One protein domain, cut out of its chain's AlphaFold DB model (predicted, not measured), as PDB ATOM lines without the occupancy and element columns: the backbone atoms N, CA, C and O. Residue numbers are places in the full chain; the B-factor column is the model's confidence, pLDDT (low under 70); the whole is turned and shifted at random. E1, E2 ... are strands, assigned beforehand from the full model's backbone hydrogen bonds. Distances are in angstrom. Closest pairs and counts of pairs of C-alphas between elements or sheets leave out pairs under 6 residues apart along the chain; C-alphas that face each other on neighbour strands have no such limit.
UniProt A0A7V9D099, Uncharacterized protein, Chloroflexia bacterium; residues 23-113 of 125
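This is residues 23 to 113 of the 125 residues of an uncharacterized protein of Chloroflexia bacterium (UniProt A0A7V9D099). The domain is a flat, open shape in which a long bent hairpin, E2 and E3, and a curled four-strand sheet, E5 to E8, are joined through a short two-strand ladder, E1 and E4. The hairpin and the sheet are apart, and the hairpin's tip, residues 44 to 49, sticks out free. The printed part has 91 residues, with eight named strands, E1 to E8 in chain order, and no named helix; the class is all strand. The larger sheet has the order E5, E6, E7, E8 and is antiparallel, as are the pairs E1 with E4 and E2 with E3. The whole is only just loose, close to extended, with a radius of gyration of the C-alphas of 18.0 A and spans of 54 by 39 by 16 A.

E1, residues 30 to 32, begins at C-alpha 30, (-5.848, 13.865, -102.163). E2, residues 36 to 45, is 24.3 A long and bends by 63 degrees at residue 40. E3, residues 48 to 56, is 24.3 A long, bends by 50 degrees at residue 51 and runs on into E4, residues 59 to 61, across a break of 2 residues. E5, residues 68 to 74, measures 19.8 A; E6, residues 79 to 87, 25.5 A. E7, residues 93 to 104, is the longest strand at 29.4 A and bends by 64 degrees at residue 96. E8, residues 109 to 112, ends at C-alpha 112, (-5.716, 1.815, -108.158).

The sheet E5 to E8 is a meander, each strand the antiparallel neighbour of the one before, with edge strands E5 and E8; it is strongly twisted. In the hairpin E5 and E6, N 72 and O 81 are 2.8 A apart, within hydrogen-bond range. In the hairpin E6 and E7, N 84 and O 96 are 2.8 A apart. E7 pairs in a staggered way, with E6 over residues 93 to 101 and with E8 over residues 101 to 104; in the hairpin E7 and E8, N 111 and O 102 are 2.8 A apart. E4 is apart from E5, E6, E7 and E8. E1 and E4 are antiparallel at 146 degrees, with N 31 and O 60 2.9 A apart. In the hairpin E2 and E3, at 159 degrees, N 50 and O 43 are 2.8 A apart.

The two C-alphas farthest apart, those of Cys 23 and Gly 47, are 56.6 A from each other. The printed part has no cut and no long link; E4 to E5 is short, and the other links are tight. The mean pLDDT of the printed part is 94.1, and residue 23 alone is under 70.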
ATOM      1  N   CYS A  23      -7.077  30.126-118.481       61.28
ATOM      2  CA  CYS A  23      -7.238  28.718-118.087       61.28
ATOM      3  C   CYS A  23      -6.425  28.301-116.860       61.28
ATOM      4  O   CYS A  23      -5.367  27.680-116.990       61.28
ATOM      5  N   ARG A  24      -6.901  28.647-115.661       80.25
ATOM      6  CA  ARG A  24      -6.255  28.153-114.447       80.25
ATOM      7  C   ARG A  24      -6.456  26.644-114.392       80.25
ATOM      8  O   ARG A  24      -7.565  26.162-114.592       80.25
ATOM      9  N   VAL A  25      -5.394  25.894-114.140       84.50
ATOM     10  CA  VAL A  25      -5.498  24.444-113.976       84.50
ATOM     11  C   VAL A  25      -6.094  24.148-112.597       84.50
ATOM     12  O   VAL A  25      -5.600  24.656-111.591       84.50
ATOM     13  N   GLY A  26      -7.160  23.350-112.550       86.81
ATOM     14  CA  GLY A  26      -7.689  22.766-111.322       86.81
ATOM     15  C   GLY A  26      -6.872  21.530-110.969       86.81
ATOM     16  O   GLY A  26      -6.879  20.543-111.707       86.81
ATOM     17  N   ILE A  27      -6.147  21.584-109.857       89.25
ATOM     18  CA  ILE A  27      -5.286  20.489-109.407       89.25
ATOM     19  C   ILE A  27      -6.056  19.657-108.377       89.25
ATOM     20  O   ILE A  27      -6.533  20.239-107.404       89.25
ATOM     21  N   PRO A  28      -6.211  18.334-108.568       92.94
ATOM     22  CA  PRO A  28      -6.696  17.461-107.508       92.94
ATOM     23  C   PRO A  28      -5.619  17.289-106.438       92.94
ATOM     24  O   PRO A  28      -4.441  17.121-106.756       92.94
ATOM     25  N   GLU A  29      -6.033  17.276-105.178       92.94
ATOM     26  CA  GLU A  29      -5.135  17.146-104.032       92.94
ATOM     27  C   GLU A  29      -5.745  16.166-103.022       92.94
ATOM     28  O   GLU A  29      -6.532  16.571-102.164       92.94
ATOM     29  N   PRO A  30      -5.453  14.858-103.152       93.19
ATOM     30  CA  PRO A  30      -5.848  13.865-102.163       93.19
ATOM     31  C   PRO A  30      -5.143  14.138-100.836       93.19
ATOM     32  O   PRO A  30      -3.923  14.296-100.797       93.19
ATOM     33  N   GLN A  31      -5.908  14.176 -99.755       94.12
ATOM     34  CA  GLN A  31      -5.403  14.409 -98.410       94.12
ATOM     35  C   GLN A  31      -5.969  13.360 -97.459       94.12
ATOM     36  O   GLN A  31      -7.180  13.109 -97.441       94.12
ATOM     37  N   ASP A  32      -5.093  12.767 -96.654       94.31
ATOM     38  CA  ASP A  32      -5.494  11.846 -95.600       94.31
ATOM     39  C   ASP A  32      -6.191  12.599 -94.467       94.31
ATOM     40  O   ASP A  32      -5.716  13.619 -93.961       94.31
ATOM     41  N   VAL A  33      -7.318  12.053 -94.027       94.12
ATOM     42  CA  VAL A  33      -7.910  12.393 -92.737       94.12
ATOM     43  C   VAL A  33      -7.305  11.472 -91.681       94.12
ATOM     44  O   VAL A  33      -6.979  10.318 -91.963       94.12
ATOM     45  N   ALA A  34      -7.166  11.974 -90.450       92.81
ATOM     46  CA  ALA A  34      -6.724  11.161 -89.323       92.81
ATOM     47  C   ALA A  34      -7.519   9.847 -89.254       92.81
ATOM     48  O   ALA A  34      -8.751   9.856 -89.320       92.81
ATOM     49  N   ALA A  35      -6.801   8.730 -89.119       92.19
ATOM     50  CA  ALA A  35      -7.413   7.415 -89.021       92.19
ATOM     51  C   ALA A  35      -8.405   7.374 -87.849       92.19
ATOM     52  O   ALA A  35      -8.102   7.829 -86.743       92.19
ATOM     53  N   ALA A  36      -9.581   6.810 -88.101       94.50
ATOM     54  CA  ALA A  36     -10.649   6.671 -87.117       94.50
ATOM     55  C   ALA A  36     -10.935   5.191 -86.829       94.50
ATOM     56  O   ALA A  36     -10.415   4.302 -87.504       94.50
ATOM     57  N   ASP A  37     -11.755   4.925 -85.812       96.38
ATOM     58  CA  ASP A  37     -12.244   3.580 -85.470       96.38
ATOM     59  C   ASP A  37     -11.134   2.536 -85.252       96.38
ATOM     60  O   ASP A  37     -11.251   1.377 -85.660       96.38
ATOM     61  N   LEU A  38     -10.040   2.951 -84.604       96.44
ATOM     62  CA  LEU A  38      -8.915   2.066 -84.323       96.44
ATOM     63  C   LEU A  38      -9.350   0.917 -83.409       96.44
ATOM     64  O   LEU A  38      -9.824   1.138 -82.293       96.44
ATOM     65  N   ARG A  39      -9.129  -0.321 -83.856       97.25
ATOM     66  CA  ARG A  39      -9.404  -1.518 -83.055       97.25
ATOM     67  C   ARG A  39      -8.424  -2.646 -83.335       97.25
ATOM     68  O   ARG A  39      -8.067  -2.906 -84.484       97.25
ATOM     69  N   PHE A  40      -8.042  -3.351 -82.275       97.50
ATOM     70  CA  PHE A  40      -7.338  -4.622 -82.397       97.50
ATOM     71  C   PHE A  40      -8.314  -5.730 -82.776       97.50
ATOM     72  O   PHE A  40      -9.466  -5.743 -82.339       97.50
ATOM     73  N   ASP A  41      -7.845  -6.658 -83.597       97.75
ATOM     74  CA  ASP A  41      -8.598  -7.828 -84.029       97.75
ATOM     75  C   ASP A  41      -7.633  -8.983 -84.337       97.75
ATOM     76  O   ASP A  41      -6.410  -8.804 -84.354       97.75
ATOM     77  N   SER A  42      -8.186 -10.159 -84.612       97.75
ATOM     78  CA  SER A  42      -7.442 -11.317 -85.095       97.75
ATOM     79  C   SER A  42      -8.097 -11.880 -86.355       97.75
ATOM     80  O   SER A  42      -9.317 -11.976 -86.447       97.75
ATOM     81  N   VAL A  43      -7.292 -12.279 -87.335       96.62
ATOM     82  CA  VAL A  43      -7.761 -12.894 -88.585       96.62
ATOM     83  C   VAL A  43      -6.913 -14.117 -88.911       96.62
ATOM     84  O   VAL A  43      -5.710 -14.114 -88.670       96.62
ATOM     85  N   VAL A  44      -7.525 -15.175 -89.447       96.88
ATOM     86  CA  VAL A  44      -6.789 -16.355 -89.915       96.88
ATOM     87  C   VAL A  44      -6.470 -16.189 -91.398       96.88
ATOM     88  O   VAL A  44      -7.383 -16.098 -92.215       96.88
ATOM     89  N   ILE A  45      -5.185 -16.164 -91.752       93.44
ATOM     90  CA  ILE A  45      -4.696 -16.059 -93.133       93.44
ATOM     91  C   ILE A  45      -3.804 -17.274 -93.391       93.44
ATOM     92  O   ILE A  45      -2.899 -17.564 -92.613       93.44
ATOM     93  N   GLY A  46      -4.103 -18.050 -94.439       94.06
ATOM     94  CA  GLY A  46      -3.343 -19.270 -94.753       94.06
ATOM     95  C   GLY A  46      -3.292 -20.296 -93.608       94.06
ATOM     96  O   GLY A  46      -2.304 -21.008 -93.470       94.06
ATOM     97  N   GLY A  47      -4.319 -20.339 -92.749       96.50
ATOM     98  CA  GLY A  47      -4.379 -21.229 -91.580       96.50
ATOM     99  C   GLY A  47      -3.634 -20.734 -90.333       96.50
ATOM    100  O   GLY A  47      -3.667 -21.414 -89.311       96.50
ATOM    101  N   THR A  48      -3.003 -19.557 -90.377       97.81
ATOM    102  CA  THR A  48      -2.294 -18.954 -89.235       97.81
ATOM    103  C   THR A  48      -3.083 -17.775 -88.677       97.81
ATOM    104  O   THR A  48      -3.635 -16.992 -89.444       97.81
ATOM    105  N   THR A  49      -3.147 -17.625 -87.351       97.94
ATOM    106  CA  THR A  49      -3.762 -16.450 -86.712       97.94
ATOM    107  C   THR A  49      -2.815 -15.253 -86.765       97.94
ATOM    108  O   THR A  49      -1.687 -15.329 -86.285       97.94
ATOM    109  N   HIS A  50      -3.301 -14.130 -87.286       97.25
ATOM    110  CA  HIS A  50      -2.622 -12.838 -87.323       97.25
ATOM    111  C   HIS A  50      -3.354 -11.837 -86.432       97.25
ATOM    112  O   HIS A  50      -4.577 -11.722 -86.514       97.25
ATOM    113  N   HIS A  51      -2.609 -11.076 -85.631       96.88
ATOM    114  CA  HIS A  51      -3.134  -9.897 -84.945       96.88
ATOM    115  C   HIS A  51      -3.072  -8.696 -85.881       96.88
ATOM    116  O   HIS A  51      -2.042  -8.453 -86.511       96.88
ATOM    117  N   VAL A  52      -4.166  -7.949 -85.976       96.69
ATOM    118  CA  VAL A  52      -4.288  -6.814 -86.893       96.69
ATOM    119  C   VAL A  52      -4.791  -5.579 -86.158       96.69
ATOM    120  O   VAL A  52      -5.628  -5.672 -85.259       96.69
ATOM    121  N   LEU A  53      -4.291  -4.414 -86.564       96.25
ATOM    122  CA  LEU A  53      -4.883  -3.123 -86.234       96.25
ATOM    123  C   LEU A  53      -5.783  -2.716 -87.399       96.25
ATOM    124  O   LEU A  53      -5.311  -2.530 -88.517       96.25
ATOM    125  N   ARG A  54      -7.080  -2.598 -87.137       96.88
ATOM    126  CA  ARG A  54      -8.057  -2.105 -88.110       96.88
ATOM    127  C   ARG A  54      -8.363  -0.645 -87.827       96.88
ATOM    128  O   ARG A  54      -8.365  -0.240 -86.668       96.88
ATOM    129  N   PHE A  55      -8.640   0.105 -88.882       96.69
ATOM    130  CA  PHE A  55      -9.031   1.506 -88.825       96.69
ATOM    131  C   PHE A  55      -9.810   1.875 -90.091       96.69
ATOM    132  O   PHE A  55      -9.716   1.193 -91.115       96.69
ATOM    133  N   SER A  56     -10.566   2.962 -90.011       95.75
ATOM    134  CA  SER A  56     -11.205   3.618 -91.148       95.75
ATOM    135  C   SER A  56     -10.206   4.584 -91.792       95.75
ATOM    136  O   SER A  56      -9.675   5.466 -91.111       95.75
ATOM    137  N   ASN A  57      -9.949   4.429 -93.094       94.38
ATOM    138  CA  ASN A  57      -9.199   5.401 -93.892       94.38
ATOM    139  C   ASN A  57     -10.179   6.264 -94.690       94.38
ATOM    140  O   ASN A  57     -11.093   5.751 -95.335       94.38
ATOM    141  N   VAL A  58      -9.984   7.578 -94.626       94.88
ATOM    142  CA  VAL A  58     -10.738   8.550 -95.413       94.88
ATOM    143  C   VAL A  58      -9.729   9.443 -96.110       94.88
ATOM    144  O   VAL A  58      -8.928  10.105 -95.454       94.88
ATOM    145  N   VAL A  59      -9.803   9.475 -97.438       95.62
ATOM    146  CA  VAL A  59      -9.043  10.399 -98.278       95.62
ATOM    147  C   VAL A  59     -10.034  11.347 -98.928       95.62
ATOM    148  O   VAL A  59     -10.964  10.911 -99.608       95.62
ATOM    149  N   TRP A  60      -9.854  12.644 -98.709       95.44
ATOM    150  CA  TRP A  60     -10.685  13.670 -99.329       95.44
ATOM    151  C   TRP A  60      -9.893  14.397-100.416       95.44
ATOM    152  O   TRP A  60      -8.679  14.547-100.317       95.44
ATOM    153  N   ASN A  61     -10.570  14.825-101.480       95.88
ATOM    154  CA  ASN A  61      -9.956  15.665-102.504       95.88
ATOM    155  C   ASN A  61     -10.133  17.132-102.107       95.88
ATOM    156  O   ASN A  61     -11.237  17.663-102.235       95.88
ATOM    157  N   GLY A  62      -9.061  17.752-101.620       95.50
ATOM    158  CA  GLY A  62      -9.059  19.146-101.183       95.50
ATOM    159  C   GLY A  62      -8.594  20.160-102.199       95.50
ATOM    160  O   GLY A  62      -8.604  21.356-101.917       95.50
ATOM    161  N   GLY A  63      -8.217  19.682-103.377       93.00
ATOM    162  CA  GLY A  63      -7.814  20.535-104.472       93.00
ATOM    163  C   GLY A  63      -9.005  21.156-105.199       93.00
ATOM    164  O   GLY A  63     -10.126  20.645-105.179       93.00
ATOM    165  N   ASP A  64      -8.728  22.233-105.931       92.00
ATOM    166  CA  ASP A  64      -9.716  22.946-106.750       92.00
ATOM    167  C   ASP A  64     -10.067  22.210-108.064       92.00
ATOM    168  O   ASP A  64     -10.800  22.734-108.906       92.00
ATOM    169  N   GLY A  65      -9.507  21.015-108.290       92.75
ATOM    170  CA  GLY A  65      -9.757  20.167-109.457       92.75
ATOM    171  C   GLY A  65     -10.295  18.788-109.090       92.75
ATOM    172  O   GLY A  65     -10.061  18.278-107.999       92.75
ATOM    173  N   ALA A  66     -10.999  18.145-110.022       93.62
ATOM    174  CA  ALA A  66     -11.514  16.793-109.824       93.62
ATOM    175  C   ALA A  66     -10.399  15.735-109.890       93.62
ATOM    176  O   ALA A  66      -9.548  15.769-110.782       93.62
ATOM    177  N   LEU A  67     -10.450  14.740-108.999       95.50
ATOM    178  CA  LEU A  67      -9.684  13.505-109.156       95.50
ATOM    179  C   LEU A  67     -10.389  12.606-110.185       95.50
ATOM    180  O   LEU A  67     -11.288  11.842-109.845       95.50
ATOM    181  N   ASP A  68      -9.999  12.725-111.456       96.50
ATOM    182  CA  ASP A  68     -10.555  11.934-112.562       96.50
ATOM    183  C   ASP A  68      -9.519  10.928-113.087       96.50
ATOM    184  O   ASP A  68      -8.572  11.296-113.789       96.50
ATOM    185  N   LEU A  69      -9.711   9.652-112.742       97.00
ATOM    186  CA  LEU A  69      -8.892   8.527-113.187       97.00
ATOM    187  C   LEU A  69      -9.670   7.667-114.187       97.00
ATOM    188  O   LEU A  69     -10.794   7.236-113.927       97.00
ATOM    189  N   ARG A  70      -9.060   7.378-115.340       97.38
ATOM    190  CA  ARG A  70      -9.670   6.590-116.420       97.38
ATOM    191  C   ARG A  70      -8.824   5.371-116.743       97.38
ATOM    192  O   ARG A  70      -7.661   5.504-117.118       97.38
ATOM    193  N   GLY A  71      -9.434   4.196-116.644       96.94
ATOM    194  CA  GLY A  71      -8.830   2.938-117.067       96.94
ATOM    195  C   GLY A  71      -8.925   2.749-118.579       96.94
ATOM    196  O   GLY A  71      -9.979   2.974-119.172       96.94
ATOM    197  N   VAL A  72      -7.834   2.306-119.197       96.75
ATOM    198  CA  VAL A  72      -7.796   1.848-120.589       96.75
ATOM    199  C   VAL A  72      -7.247   0.426-120.606       96.75
ATOM    200  O   VAL A  72      -6.048   0.210-120.407       96.75
ATOM    201  N   SER A  73      -8.137  -0.543-120.813       96.12
ATOM    202  CA  SER A  73      -7.803  -1.967-120.827       96.12
ATOM    203  C   SER A  73      -7.289  -2.418-122.189       96.12
ATOM    204  O   SER A  73      -7.799  -2.022-123.237       96.12
ATOM    205  N   SER A  74      -6.289  -3.293-122.171       95.00
ATOM    206  CA  SER A  74      -5.714  -3.924-123.355       95.00
ATOM    207  C   SER A  74      -5.847  -5.435-123.246       95.00
ATOM    208  O   SER A  74      -5.293  -6.056-122.340       95.00
ATOM    209  N   PHE A  75      -6.539  -6.047-124.206       92.25
ATOM    210  CA  PHE A  75      -6.671  -7.506-124.278       92.25
ATOM    211  C   PHE A  75      -5.349  -8.209-124.608       92.25
ATOM    212  O   PHE A  75      -5.160  -9.363-124.237       92.25
ATOM    213  N   VAL A  76      -4.429  -7.515-125.286       94.62
ATOM    214  CA  VAL A  76      -3.131  -8.075-125.688       94.62
ATOM    215  C   VAL A  76      -2.191  -8.163-124.490       94.62
ATOM    216  O   VAL A  76      -1.627  -9.219-124.227       94.62
ATOM    217  N   SER A  77      -2.041  -7.064-123.744       92.38
ATOM    218  CA  SER A  77      -1.163  -7.026-122.568       92.38
ATOM    219  C   SER A  77      -1.838  -7.531-121.295       92.38
ATOM    220  O   SER A  77      -1.143  -7.764-120.315       92.38
ATOM    221  N   LYS A  78      -3.166  -7.705-121.302       92.56
ATOM    222  CA  LYS A  78      -3.982  -8.051-120.126       92.56
ATOM    223  C   LYS A  78      -3.788  -7.077-118.957       92.56
ATOM    224  O   LYS A  78      -3.856  -7.472-117.800       92.56
ATOM    225  N   THR A  79      -3.561  -5.805-119.271       93.94
ATOM    226  CA  THR A  79      -3.383  -4.731-118.284       93.94
ATOM    227  C   THR A  79      -4.390  -3.614-118.510       93.94
ATOM    228  O   THR A  79      -4.854  -3.396-119.636       93.94
ATOM    229  N   THR A  80      -4.715  -2.888-117.439       97.31
ATOM    230  CA  THR A  80      -5.545  -1.679-117.492       97.31
ATOM    231  C   THR A  80      -4.713  -0.493-117.041       97.31
ATOM    232  O   THR A  80      -4.478  -0.303-115.853       97.31
ATOM    233  N   LYS A  81      -4.260   0.321-117.996       97.38
ATOM    234  CA  LYS A  81      -3.489   1.534-117.698       97.38
ATOM    235  C   LYS A  81      -4.406   2.631-117.177       97.38
ATOM    236  O   LYS A  81      -5.491   2.821-117.724       97.38
ATOM    237  N   VAL A  82      -3.952   3.385-116.184       98.19
ATOM    238  CA  VAL A  82      -4.700   4.501-115.599       98.19
ATOM    239  C   VAL A  82      -4.166   5.810-116.134       98.19
ATOM    240  O   VAL A  82      -2.964   6.080-116.087       98.19
ATOM    241  N   TYR A  83      -5.081   6.633-116.627       97.88
ATOM    242  CA  TYR A  83      -4.800   7.987-117.061       97.88
ATOM    243  C   TYR A  83      -5.552   8.981-116.186       97.88
ATOM    244  O   TYR A  83      -6.778   8.919-116.095       97.88
ATOM    245  N   GLN A  84      -4.826   9.914-115.577       97.19
ATOM    246  CA  GLN A  84      -5.415  11.041-114.869       97.19
ATOM    247  C   GLN A  84      -5.712  12.167-115.851       97.19
ATOM    248  O   GLN A  84      -4.837  12.557-116.632       97.19
ATOM    249  N   ARG A  85      -6.929  12.710-115.787       97.31
ATOM    250  CA  ARG A  85      -7.283  13.956-116.470       97.31
ATOM    251  C   ARG A  85      -7.159  15.123-115.504       97.31
ATOM    252  O   ARG A  85      -7.714  15.086-114.413       97.31
ATOM    253  N   ILE A  86      -6.435  16.153-115.927       95.12
ATOM    254  CA  ILE A  86      -6.263  17.395-115.174       95.12
ATOM    255  C   ILE A  86      -6.898  18.502-116.002       95.12
ATOM    256  O   ILE A  86      -6.462  18.746-117.130       95.12
ATOM    257  N   TYR A  87      -7.943  19.113-115.454       94.56
ATOM    258  CA  TYR A  87      -8.785  20.079-116.150       94.56
ATOM    259  C   TYR A  87      -8.315  21.508-115.891       94.56
ATOM    260  O   TYR A  87      -7.819  21.825-114.812       94.56
ATOM    261  N   ASP A  88      -8.509  22.383-116.865       91.31
ATOM    262  CA  ASP A  88      -8.462  23.823-116.662       91.31
ATOM    263  C   ASP A  88      -9.861  24.417-116.443       91.31
ATOM    264  O   ASP A  88     -10.881  23.734-116.558       91.31
ATOM    265  N   THR A  89      -9.922  25.711-116.128       88.19
ATOM    266  CA  THR A  89     -11.185  26.424-115.890       88.19
ATOM    267  C   THR A  89     -12.095  26.519-117.116       88.19
ATOM    268  O   THR A  89     -13.255  26.885-116.959       88.19
ATOM    269  N   SER A  90     -11.615  26.213-118.327       90.12
ATOM    270  CA  SER A  90     -12.470  26.110-119.520       90.12
ATOM    271  C   SER A  90     -13.086  24.718-119.700       90.12
ATOM    272  O   SER A  90     -13.953  24.540-120.555       90.12
ATOM    273  N   GLY A  91     -12.647  23.734-118.908       89.25
ATOM    274  CA  GLY A  91     -13.016  22.326-119.037       89.25
ATOM    275  C   GLY A  91     -12.158  21.548-120.038       89.25
ATOM    276  O   GLY A  91     -12.359  20.340-120.201       89.25
ATOM    277  N   ALA A  92     -11.185  22.191-120.690       93.69
ATOM    278  CA  ALA A  92     -10.153  21.466-121.417       93.69
ATOM    279  C   ALA A  92      -9.264  20.707-120.422       93.69
ATOM    280  O   ALA A  92      -9.182  21.061-119.247       93.69
ATOM    281  N   TYR A  93      -8.619  19.629-120.870       95.25
ATOM    282  CA  TYR A  93      -7.800  18.799-119.991       95.25
ATOM    283  C   TYR A  93      -6.534  18.297-120.667       95.25
ATOM    284  O   TYR A  93      -6.485  18.074-121.878       95.25
ATOM    285  N   MET A  94      -5.526  18.027-119.843       95.12
ATOM    286  CA  MET A  94      -4.402  17.168-120.205       95.12
ATOM    287  C   MET A  94      -4.583  15.776-119.596       95.12
ATOM    288  O   MET A  94      -5.227  15.623-118.560       95.12
ATOM    289  N   SER A  95      -4.018  14.757-120.243       97.06
ATOM    290  CA  SER A  95      -4.079  13.363-119.795       97.06
ATOM    291  C   SER A  95      -2.674  12.825-119.544       97.06
ATOM    292  O   SER A  95      -1.787  13.010-120.380       97.06
ATOM    293  N   ARG A  96      -2.459  12.161-118.407       96.06
ATOM    294  CA  ARG A  96      -1.162  11.573-118.030       96.06
ATOM    295  C   ARG A  96      -1.357  10.149-117.543       96.06
ATOM    296  O   ARG A  96      -2.270   9.903-116.768       96.06
ATOM    297  N   ASN A  97      -0.500   9.224-117.971       96.56
ATOM    298  CA  ASN A  97      -0.469   7.889-117.374       96.56
ATOM    299  C   ASN A  97       0.076   7.992-115.940       96.56
ATOM    300  O   ASN A  97       1.112   8.627-115.741       96.56
ATOM    301  N   VAL A  98      -0.628   7.402-114.975       96.25
ATOM    302  CA  VAL A  98      -0.303   7.483-113.539       96.25
ATOM    303  C   VAL A  98      -0.233   6.115-112.855       96.25
ATOM    304  O   VAL A  98      -0.135   6.058-111.638       96.25
ATOM    305  N   GLY A  99      -0.277   5.018-113.614       95.94
ATOM    306  CA  GLY A  99      -0.197   3.663-113.066       95.94
ATOM    307  C   GLY A  99      -1.161   2.688-113.731       95.94
ATOM    308  O   GLY A  99      -1.486   2.819-114.918       95.94
ATOM    309  N   GLU A 100      -1.618   1.707-112.956       96.81
ATOM    310  CA  GLU A 100      -2.484   0.621-113.414       96.81
ATOM    311  C   GLU A 100      -3.667   0.392-112.468       96.81
ATOM    312  O   GLU A 100      -3.602   0.656-111.267       96.81
ATOM    313  N   PHE A 101      -4.767  -0.086-113.046       97.44
ATOM    314  CA  PHE A 101      -5.888  -0.644-112.314       97.44
ATOM    315  C   PHE A 101      -5.762  -2.163-112.313       97.44
ATOM    316  O   PHE A 101      -5.640  -2.778-113.377       97.44
ATOM    317  N   VAL A 102      -5.863  -2.761-111.130       95.06
ATOM    318  CA  VAL A 102      -5.839  -4.214-110.932       95.06
ATOM    319  C   VAL A 102      -7.206  -4.661-110.439       95.06
ATOM    320  O   VAL A 102      -7.764  -4.081-109.512       95.06
ATOM    321  N   PHE A 103      -7.785  -5.666-111.094       93.12
ATOM    322  CA  PHE A 103      -9.064  -6.227-110.672       93.12
ATOM    323  C   PHE A 103      -8.866  -7.093-109.424       93.12
ATOM    324  O   PHE A 103      -8.015  -7.982-109.445       93.12
ATOM    325  N   HIS A 104      -9.652  -6.851-108.373       89.88
ATOM    326  CA  HIS A 104      -9.596  -7.601-107.118       89.88
ATOM    327  C   HIS A 104     -10.870  -8.455-106.949       89.88
ATOM    328  O   HIS A 104     -11.921  -7.910-106.590       89.88
ATOM    329  N   PRO A 105     -10.816  -9.779-107.214       92.75
ATOM    330  CA  PRO A 105     -12.000 -10.643-107.249       92.75
ATOM    331  C   PRO A 105     -12.820 -10.648-105.959       92.75
ATOM    332  O   PRO A 105     -14.044 -10.693-106.013       92.75
ATOM    333  N   GLU A 106     -12.172 -10.555-104.798       91.56
ATOM    334  CA  GLU A 106     -12.836 -10.590-103.494       91.56
ATOM    335  C   GLU A 106     -13.703  -9.349-103.239       91.56
ATOM    336  O   GLU A 106     -14.567  -9.384-102.364       91.56
ATOM    337  N   HIS A 107     -13.485  -8.256-103.982       89.75
ATOM    338  CA  HIS A 107     -14.268  -7.024-103.864       89.75
ATOM    339  C   HIS A 107     -15.085  -6.692-105.124       89.75
ATOM    340  O   HIS A 107     -15.816  -5.700-105.126       89.75
ATOM    341  N   ASP A 108     -14.942  -7.495-106.182       94.00
ATOM    342  CA  ASP A 108     -15.603  -7.337-107.485       94.00
ATOM    343  C   ASP A 108     -15.436  -5.934-108.110       94.00
ATOM    344  O   ASP A 108     -16.333  -5.391-108.755       94.00
ATOM    345  N   HIS A 109     -14.273  -5.307-107.903       93.75
ATOM    346  CA  HIS A 109     -13.943  -4.020-108.516       93.75
ATOM    347  C   HIS A 109     -12.439  -3.841-108.766       93.75
ATOM    348  O   HIS A 109     -11.599  -4.619-108.312       93.75
ATOM    349  N   PHE A 110     -12.097  -2.811-109.543       94.75
ATOM    350  CA  PHE A 110     -10.715  -2.435-109.833       94.75
ATOM    351  C   PHE A 110     -10.141  -1.539-108.733       94.75
ATOM    352  O   PHE A 110     -10.749  -0.534-108.370       94.75
ATOM    353  N   HIS A 111      -8.942  -1.863-108.259       94.94
ATOM    354  CA  HIS A 111      -8.141  -1.022-107.376       94.94
ATOM    355  C   HIS A 111      -7.151  -0.179-108.180       94.94
ATOM    356  O   HIS A 111      -6.597  -0.656-109.170       94.94
ATOM    357  N   PHE A 112      -6.885   1.048-107.724       95.50
ATOM    358  CA  PHE A 112      -5.716   1.815-108.158       95.50
ATOM    359  C   PHE A 112      -4.490   1.364-107.375       95.50
ATOM    360  O   PHE A 112      -4.448   1.508-106.153       95.50
ATOM    361  N   GLU A 113      -3.509   0.807-108.078       92.50
ATOM    362  CA  GLU A 113      -2.289   0.315-107.444       92.50
ATOM    363  C   GLU A 113      -1.482   1.447-106.803       92.50
ATOM    364  O   GLU A 113      -1.336   2.529-107.371       92.50
TER     365      GLU A 113